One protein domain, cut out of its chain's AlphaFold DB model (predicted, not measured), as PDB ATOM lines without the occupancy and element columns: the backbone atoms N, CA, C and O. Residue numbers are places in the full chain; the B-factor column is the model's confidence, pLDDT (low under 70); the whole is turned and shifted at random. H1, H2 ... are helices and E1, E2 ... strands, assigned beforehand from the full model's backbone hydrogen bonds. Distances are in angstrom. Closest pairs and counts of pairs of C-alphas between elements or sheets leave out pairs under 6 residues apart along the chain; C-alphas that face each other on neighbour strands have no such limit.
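This is residues 36 to 87 of the 89 residues of an uncharacterized protein of Verrucomicrobia bacterium (UniProt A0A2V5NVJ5). A small antiparallel sheet of three strands has one helix, H2, packed over one face, toward the E2 edge and running along the strands, while the other face is bare. The short helix H1 sits at the end of E1, and from it a loop, residues 46 to 55, swings out to Pro 52 at one end of the long axis before it reaches H2. The printed part has 52 residues, with two named helices and three named strands in the order E1, H1, H2, E2, E3; across the sheet the order is E1, E3, E2. The class is mixed, helices and strands. The whole is compact, with a radius of gyration of the C-alphas of 10.2 A, yet elongated in outline, with spans of 32 by 17 by 17 A.

Begin at C-alpha 36, at (40.872, 30.403, -16.061), where strand E1 starts; it covers residues 36 to 40 and is 13.2 A long from first to last C-alpha. Helix H1 follows at once, residues 41 to 45, 5.7 A long. Read on past residues 46 to 55, which hold no named element, to C-alpha 56 at (32.772, 8.156, -13.801). There helix H2 begins, residues 56 to 68, 18.7 A long and the longest helix. Strand E2 takes residues 71 to 76 and is 16.0 A long. Strand E3, residues 81 to 86, is 16.7 A long and ends at C-alpha 86, at (46.828, 26.366, -17.472).

Start with the sheet, where E3 is the inner strand and E1 and E2 are the edge strands. E1 and E3 are antiparallel, with 156 degrees between their directions; look for N 37 and O 84, 2.8 A apart and within hydrogen-bond range, and for N 82 and O 39, also 2.8 A. On the other side of E3, E2 and E3 form a hairpin, antiparallel at 157 degrees. Here N 74 and O 83 are 2.8 A apart and N 81 and O 76 are 3.3 A apart, both within hydrogen-bond range. The C-alphas of residues 86 and 71 face each other at 4.4 A. H2 is on the sheet, at a height of 7.1 A over it. It lies over E2, but only just: 3 of its 13 C-alphas fall on that strand. On the local plane its line and that of E2 stand at 21 degrees, and it runs along the strands. The closest C-alphas of H2 and E2 are those of Arg 63 and Ala 73, 5.5 A apart; those of H2 and E3 are Ala 66 and Phe 84, 7.3 A apart. H2 and the sheet E1 E3 E2 stand as two layers, a helix on one face of a sheet. E1, H1, H2 and E2 make a split strand-helix-strand unit, two strands that run the same way with E3 between them in the sheet, and its crossover is right-handed. H1 only grazes the sheet, with its residues 41 to 44. H1 and H2 are apart, with no C-alpha of the one within 8 A of the other. In H1 and H2 every O i to N i+4 pair is within hydrogen-bond range.

The two C-alphas farthest apart are those of Pro 52 and Leu 87, at 31.7 A, while the first and last printed C-alphas, Thr 36 and Leu 87, are 10.5 A apart. The printed part has no cut. The links E1 to H1, H2 to E2 and E2 to E3 are tight; H1 to H2, with 10 residues between them, is short, and no link is long. The B-factor column shows a mean pLDDT of 82.7 for the printed part, and you will find the model's values under 70 at residues 51 to 55 and 77 to 79.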
ATOM      1  N   THR A  36      41.833  31.501 -16.187       88.00
ATOM      2  CA  THR A  36      40.872  30.403 -16.061       88.00
ATOM      3  C   THR A  36      39.784  30.475 -17.137       88.00
ATOM      4  O   THR A  36      39.446  31.550 -17.639       88.00
ATOM      5  N   CYS A  37      39.216  29.321 -17.486       90.81
ATOM      6  CA  CYS A  37      38.093  29.192 -18.407       90.81
ATOM      7  C   CYS A  37      37.077  28.195 -17.839       90.81
ATOM      8  O   CYS A  37      37.383  27.016 -17.691       90.81
ATOM      9  N   THR A  38      35.874  28.664 -17.512       89.88
ATOM     10  CA  THR A  38      34.772  27.792 -17.091       89.88
ATOM     11  C   THR A  38      33.962  27.376 -18.311       89.88
ATOM     12  O   THR A  38      33.497  28.233 -19.062       89.88
ATOM     13  N   VAL A  39      33.780  26.072 -18.488       88.88
ATOM     14  CA  VAL A  39      32.924  25.482 -19.518       88.88
ATOM     15  C   VAL A  39      31.733  24.822 -18.831       88.88
ATOM     16  O   VAL A  39      31.899  24.069 -17.872       88.88
ATOM     17  N   PHE A  40      30.536  25.123 -19.322       87.12
ATOM     18  CA  PHE A  40      29.274  24.619 -18.788       87.12
ATOM     19  C   PHE A  40      28.807  23.360 -19.523       87.12
ATOM     20  O   PHE A  40      29.315  23.020 -20.596       87.12
ATOM     21  N   GLU A  41      27.810  22.701 -18.940       84.50
ATOM     22  CA  GLU A  41      27.212  21.457 -19.416       84.50
ATOM     23  C   GLU A  41      26.847  21.520 -20.901       84.50
ATOM     24  O   GLU A  41      27.325  20.673 -21.640       84.50
ATOM     25  N   ASP A  42      26.199  22.588 -21.375       83.19
ATOM     26  CA  ASP A  42      25.773  22.732 -22.782       83.19
ATOM     27  C   ASP A  42      26.913  22.536 -23.801       83.19
ATOM     28  O   ASP A  42      26.745  21.947 -24.870       83.19
ATOM     29  N   SER A  43      28.121  22.998 -23.463       83.56
ATOM     30  CA  SER A  43      29.311  22.804 -24.302       83.56
ATOM     31  C   SER A  43      29.973  21.448 -24.062       83.56
ATOM     32  O   SER A  43      30.493  20.837 -24.995       83.56
ATOM     33  N   LEU A  44      29.947  20.962 -22.820       83.19
ATOM     34  CA  LEU A  44      30.510  19.666 -22.457       83.19
ATOM     35  C   LEU A  44      29.681  18.511 -23.015       83.19
ATOM     36  O   LEU A  44      30.284  17.554 -23.472       83.19
ATOM     37  N   ALA A  45      28.350  18.572 -23.024       83.38
ATOM     38  CA  ALA A  45      27.480  17.499 -23.503       83.38
ATOM     39  C   ALA A  45      27.559  17.275 -25.010       83.38
ATOM     40  O   ALA A  45      27.396  16.143 -25.462       83.38
ATOM     41  N   ARG A  46      27.911  18.311 -25.781       81.88
ATOM     42  CA  ARG A  46      28.200  18.175 -27.219       81.88
ATOM     43  C   ARG A  46      29.392  17.260 -27.489       81.88
ATOM     44  O   ARG A  46      29.463  16.640 -28.543       81.88
ATOM     45  N   VAL A  47      30.334  17.193 -26.550       82.12
ATOM     46  CA  VAL A  47      31.587  16.437 -26.685       82.12
ATOM     47  C   VAL A  47      31.562  15.141 -25.868       82.12
ATOM     48  O   VAL A  47      31.991  14.077 -26.311       82.12
ATOM     49  N   TRP A  48      31.043  15.251 -24.657       83.56
ATOM     50  CA  TRP A  48      30.900  14.216 -23.655       83.56
ATOM     51  C   TRP A  48      29.496  14.332 -23.052       83.56
ATOM     52  O   TRP A  48      29.330  15.030 -22.046       83.56
ATOM     53  N   PRO A  49      28.478  13.686 -23.638       77.56
ATOM     54  CA  PRO A  49      27.122  13.716 -23.098       77.56
ATOM     55  C   PRO A  49      27.067  13.103 -21.696       77.56
ATOM     56  O   PRO A  49      27.822  12.181 -21.374       77.56
ATOM     57  N   ILE A  50      26.183  13.633 -20.850       72.81
ATOM     58  CA  ILE A  50      25.832  13.006 -19.573       72.81
ATOM     59  C   ILE A  50      24.845  11.890 -19.902       72.81
ATOM     60  O   ILE A  50      23.731  12.152 -20.349       72.81
ATOM     61  N   GLY A  51      25.274  10.639 -19.744       66.19
ATOM     62  CA  GLY A  51      24.343   9.517 -19.754       66.19
ATOM     63  C   GLY A  51      23.399   9.588 -18.546       66.19
ATOM     64  O   GLY A  51      23.706  10.274 -17.572       66.19
ATOM     65  N   PRO A  52      22.276   8.851 -18.556       59.50
ATOM     66  CA  PRO A  52      21.317   8.836 -17.443       59.50
ATOM     67  C   PRO A  52      21.933   8.380 -16.108       59.50
ATOM     68  O   PRO A  52      21.390   8.657 -15.044       59.50
ATOM     69  N   VAL A  53      23.079   7.702 -16.159       60.78
ATOM     70  CA  VAL A  53      23.899   7.350 -15.001       60.78
ATOM     71  C   VAL A  53      25.146   8.226 -15.026       60.78
ATOM     72  O   VAL A  53      25.782   8.350 -16.075       60.78
ATOM     73  N   ALA A  54      25.501   8.817 -13.880       63.34
ATOM     74  CA  ALA A  54      26.741   9.568 -13.719       63.34
ATOM     75  C   ALA A  54      27.929   8.683 -14.123       63.34
ATOM     76  O   ALA A  54      28.333   7.795 -13.378       63.34
ATOM     77  N   ASP A  55      28.448   8.894 -15.332       68.00
ATOM     78  CA  ASP A  55      29.519   8.081 -15.891       68.00
ATOM     79  C   ASP A  55      30.860   8.543 -15.295       68.00
ATOM     80  O   ASP A  55      31.338   9.633 -15.632       68.00
ATOM     81  N   PRO A  56      31.504   7.756 -14.410       71.19
ATOM     82  CA  PRO A  56      32.772   8.156 -13.801       71.19
ATOM     83  C   PRO A  56      33.883   8.299 -14.853       71.19
ATOM     84  O   PRO A  56      34.821   9.080 -14.672       71.19
ATOM     85  N   LYS A  57      33.750   7.613 -15.999       81.44
ATOM     86  CA  LYS A  57      34.696   7.698 -17.117       81.44
ATOM     87  C   LYS A  57      34.622   9.048 -17.832       81.44
ATOM     88  O   LYS A  57      35.633   9.508 -18.360       81.44
ATOM     89  N   ARG A  58      33.482   9.748 -17.810       83.12
ATOM     90  CA  ARG A  58      33.342  11.111 -18.349       83.12
ATOM     91  C   ARG A  58      34.301  12.077 -17.666       83.12
ATOM     92  O   ARG A  58      35.030  12.805 -18.340       83.12
ATOM     93  N   ALA A  59      34.330  12.056 -16.336       83.06
ATOM     94  CA  ALA A  59      35.230  12.890 -15.550       83.06
ATOM     95  C   ALA A  59      36.702  12.584 -15.863       83.06
ATOM     96  O   ALA A  59      37.511  13.504 -16.010       83.06
ATOM     97  N   GLU A  60      37.042  11.305 -16.019       86.12
ATOM     98  CA  GLU A  60      38.382  10.868 -16.409       86.12
ATOM     99  C   GLU A  60      38.771  11.375 -17.804       86.12
ATOM    100  O   GLU A  60      39.839  11.965 -17.961       86.12
ATOM    101  N   ARG A  61      37.884  11.250 -18.801       87.12
ATOM    102  CA  ARG A  61      38.113  11.739 -20.172       87.12
ATOM    103  C   ARG A  61      38.340  13.247 -20.218       87.12
ATOM    104  O   ARG A  61      39.252  13.700 -20.904       87.12
ATOM    105  N   ILE A  62      37.563  14.021 -19.458       88.25
ATOM    106  CA  ILE A  62      37.727  15.479 -19.356       88.25
ATOM    107  C   ILE A  62      39.085  15.830 -18.729       88.25
ATOM    108  O   ILE A  62      39.798  16.703 -19.230       88.25
ATOM    109  N   ARG A  63      39.484  15.132 -17.657       87.69
ATOM    110  CA  ARG A  63      40.791  15.336 -17.009       87.69
ATOM    111  C   ARG A  63      41.949  14.935 -17.923       87.69
ATOM    112  O   ARG A  63      42.943  15.656 -17.979       87.69
ATOM    113  N   ALA A  64      41.826  13.826 -18.649       88.88
ATOM    114  CA  ALA A  64      42.817  13.374 -19.621       88.88
ATOM    115  C   ALA A  64      42.959  14.370 -20.782       88.88
ATOM    116  O   ALA A  64      44.077  14.729 -21.146       88.88
ATOM    117  N   PHE A  65      41.841  14.888 -21.300       89.12
ATOM    118  CA  PHE A  65      41.828  15.936 -22.319       89.12
ATOM    119  C   PHE A  65      42.539  17.205 -21.844       89.12
ATOM    120  O   PHE A  65      43.376  17.746 -22.568       89.12
ATOM    121  N   ALA A  66      42.252  17.660 -20.622       90.69
ATOM    122  CA  ALA A  66      42.919  18.821 -20.048       90.69
ATOM    123  C   ALA A  66      44.433  18.590 -19.948       90.69
ATOM    124  O   ALA A  66      45.205  19.377 -20.493       90.69
ATOM    125  N   LYS A  67      44.859  17.464 -19.358       89.69
ATOM    126  CA  LYS A  67      46.281  17.109 -19.227       89.69
ATOM    127  C   LYS A  67      46.990  17.039 -20.579       89.69
ATOM    128  O   LYS A  67      48.073  17.597 -20.716       89.69
ATOM    129  N   SER A  68      46.363  16.427 -21.585       88.88
ATOM    130  CA  SER A  68      46.908  16.340 -22.946       88.88
ATOM    131  C   SER A  68      47.110  17.708 -23.607       88.88
ATOM    132  O   SER A  68      47.905  17.813 -24.536       88.88
ATOM    133  N   ASN A  69      46.397  18.742 -23.157       86.88
ATOM    134  CA  ASN A  69      46.518  20.114 -23.652       86.88
ATOM    135  C   ASN A  69      47.349  21.022 -22.724       86.88
ATOM    136  O   ASN A  69      47.425  22.228 -22.962       86.88
ATOM    137  N   GLY A  70      47.970  20.477 -21.671       88.31
ATOM    138  CA  GLY A  70      48.717  21.266 -20.686       88.31
ATOM    139  C   GLY A  70      47.815  22.089 -19.758       88.31
ATOM    140  O   GLY A  70      48.194  23.173 -19.311       88.31
ATOM    141  N   TRP A  71      46.602  21.609 -19.490       92.75
ATOM    142  CA  TRP A  71      45.615  22.256 -18.628       92.75
ATOM    143  C   TRP A  71      45.211  21.360 -17.453       92.75
ATOM    144  O   TRP A  71      45.248  20.132 -17.522       92.75
ATOM    145  N   THR A  72      44.756  21.987 -16.375       90.62
ATOM    146  CA  THR A  72      44.086  21.338 -15.248       90.62
ATOM    147  C   THR A  72      42.584  21.530 -15.407       90.62
ATOM    148  O   THR A  72      42.145  22.652 -15.651       90.62
ATOM    149  N   ALA A  73      41.802  20.464 -15.238       90.31
ATOM    150  CA  ALA A  73      40.342  20.524 -15.199       90.31
ATOM    151  C   ALA A  73      39.821  20.213 -13.791       90.31
ATOM    152  O   ALA A  73      40.044  19.116 -13.272       90.31
ATOM    153  N   THR A  74      39.087  21.157 -13.207       89.38
ATOM    154  CA  THR A  74      38.345  20.974 -11.956       89.38
ATOM    155  C   THR A  74      36.865  20.864 -12.276       89.38
ATOM    156  O   THR A  74      36.279  21.772 -12.855       89.38
ATOM    157  N   ILE A  75      36.264  19.734 -11.922       86.25
ATOM    158  CA  ILE A  75      34.857  19.450 -12.196       86.25
ATOM    159  C   ILE A  75      34.036  19.878 -10.976       86.25
ATOM    160  O   ILE A  75      34.316  19.426  -9.868       86.25
ATOM    161  N   HIS A  76      33.043  20.732 -11.193       81.94
ATOM    162  CA  HIS A  76      32.106  21.249 -10.197       81.94
ATOM    163  C   HIS A  76      30.679  20.763 -10.504       81.94
ATOM    164  O   HIS A  76      30.391  20.344 -11.632       81.94
ATOM    165  N   GLU A  77      29.790  20.817  -9.503       68.50
ATOM    166  CA  GLU A  77      28.353  20.532  -9.653       68.50
ATOM    167  C   GLU A  77      28.080  19.189 -10.361       68.50
ATOM    168  O   GLU A  77      27.361  19.124 -11.359       68.50
ATOM    169  N   ASN A  78      28.740  18.112  -9.915       68.81
ATOM    170  CA  ASN A  78      28.593  16.754 -10.461       68.81
ATOM    171  C   ASN A  78      28.854  16.606 -11.978       68.81
ATOM    172  O   ASN A  78      28.317  15.704 -12.617       68.81
ATOM    173  N   GLY A  79      29.696  17.451 -12.582       68.50
ATOM    174  CA  GLY A  79      29.986  17.370 -14.024       68.50
ATOM    175  C   GLY A  79      29.207  18.355 -14.885       68.50
ATOM    176  O   GLY A  79      29.318  18.300 -16.112       68.50
ATOM    177  N   THR A  80      28.460  19.260 -14.254       76.75
ATOM    178  CA  THR A  80      27.724  20.341 -14.924       76.75
ATOM    179  C   THR A  80      28.644  21.509 -15.283       76.75
ATOM    180  O   THR A  80      28.386  22.243 -16.233       76.75
ATOM    181  N   GLN A  81      29.744  21.694 -14.551       85.75
ATOM    182  CA  GLN A  81      30.701  22.766 -14.818       85.75
ATOM    183  C   GLN A  81      32.128  22.247 -14.718       85.75
ATOM    184  O   GLN A  81      32.467  21.491 -13.811       85.75
ATOM    185  N   VAL A  82      32.984  22.666 -15.645       88.88
ATOM    186  CA  VAL A  82      34.404  22.321 -15.633       88.88
ATOM    187  C   VAL A  82      35.229  23.585 -15.759       88.88
ATOM    188  O   VAL A  82      35.150  24.314 -16.743       88.88
ATOM    189  N   LEU A  83      36.044  23.828 -14.743       91.19
ATOM    190  CA  LEU A  83      36.999  24.914 -14.706       91.19
ATOM    191  C   LEU A  83      38.333  24.429 -15.265       91.19
ATOM    192  O   LEU A  83      39.016  23.613 -14.647       91.19
ATOM    193  N   PHE A  84      38.718  24.966 -16.414       91.38
ATOM    194  CA  PHE A  84      40.029  24.774 -17.011       91.38
ATOM    195  C   PHE A  84      40.984  25.876 -16.556       91.38
ATOM    196  O   PHE A  84      40.628  27.057 -16.505       91.38
ATOM    197  N   LYS A  85      42.218  25.492 -16.243       91.44
ATOM    198  CA  LYS A  85      43.329  26.402 -15.938       91.44
ATOM    199  C   LYS A  85      44.578  25.911 -16.650       91.44
ATOM    200  O   LYS A  85      44.722  24.708 -16.842       91.44
ATOM    201  N   LYS A  86      45.502  26.801 -17.008       87.62
ATOM    202  CA  LYS A  86      46.828  26.366 -17.472       87.62
ATOM    203  C   LYS A  86      47.531  25.602 -16.345       87.62
ATOM    204  O   LYS A  86      47.475  26.038 -15.196       87.62
ATOM    205  N   LEU A  87      48.165  24.471 -16.662       81.94
ATOM    206  CA  LEU A  87      49.158  23.901 -15.757       81.94
ATOM    207  C   LEU A  87      50.318  24.903 -15.738       81.94
ATOM    208  O   LEU A  87      50.916  25.159 -16.781       81.94
TER     209      LEU A  87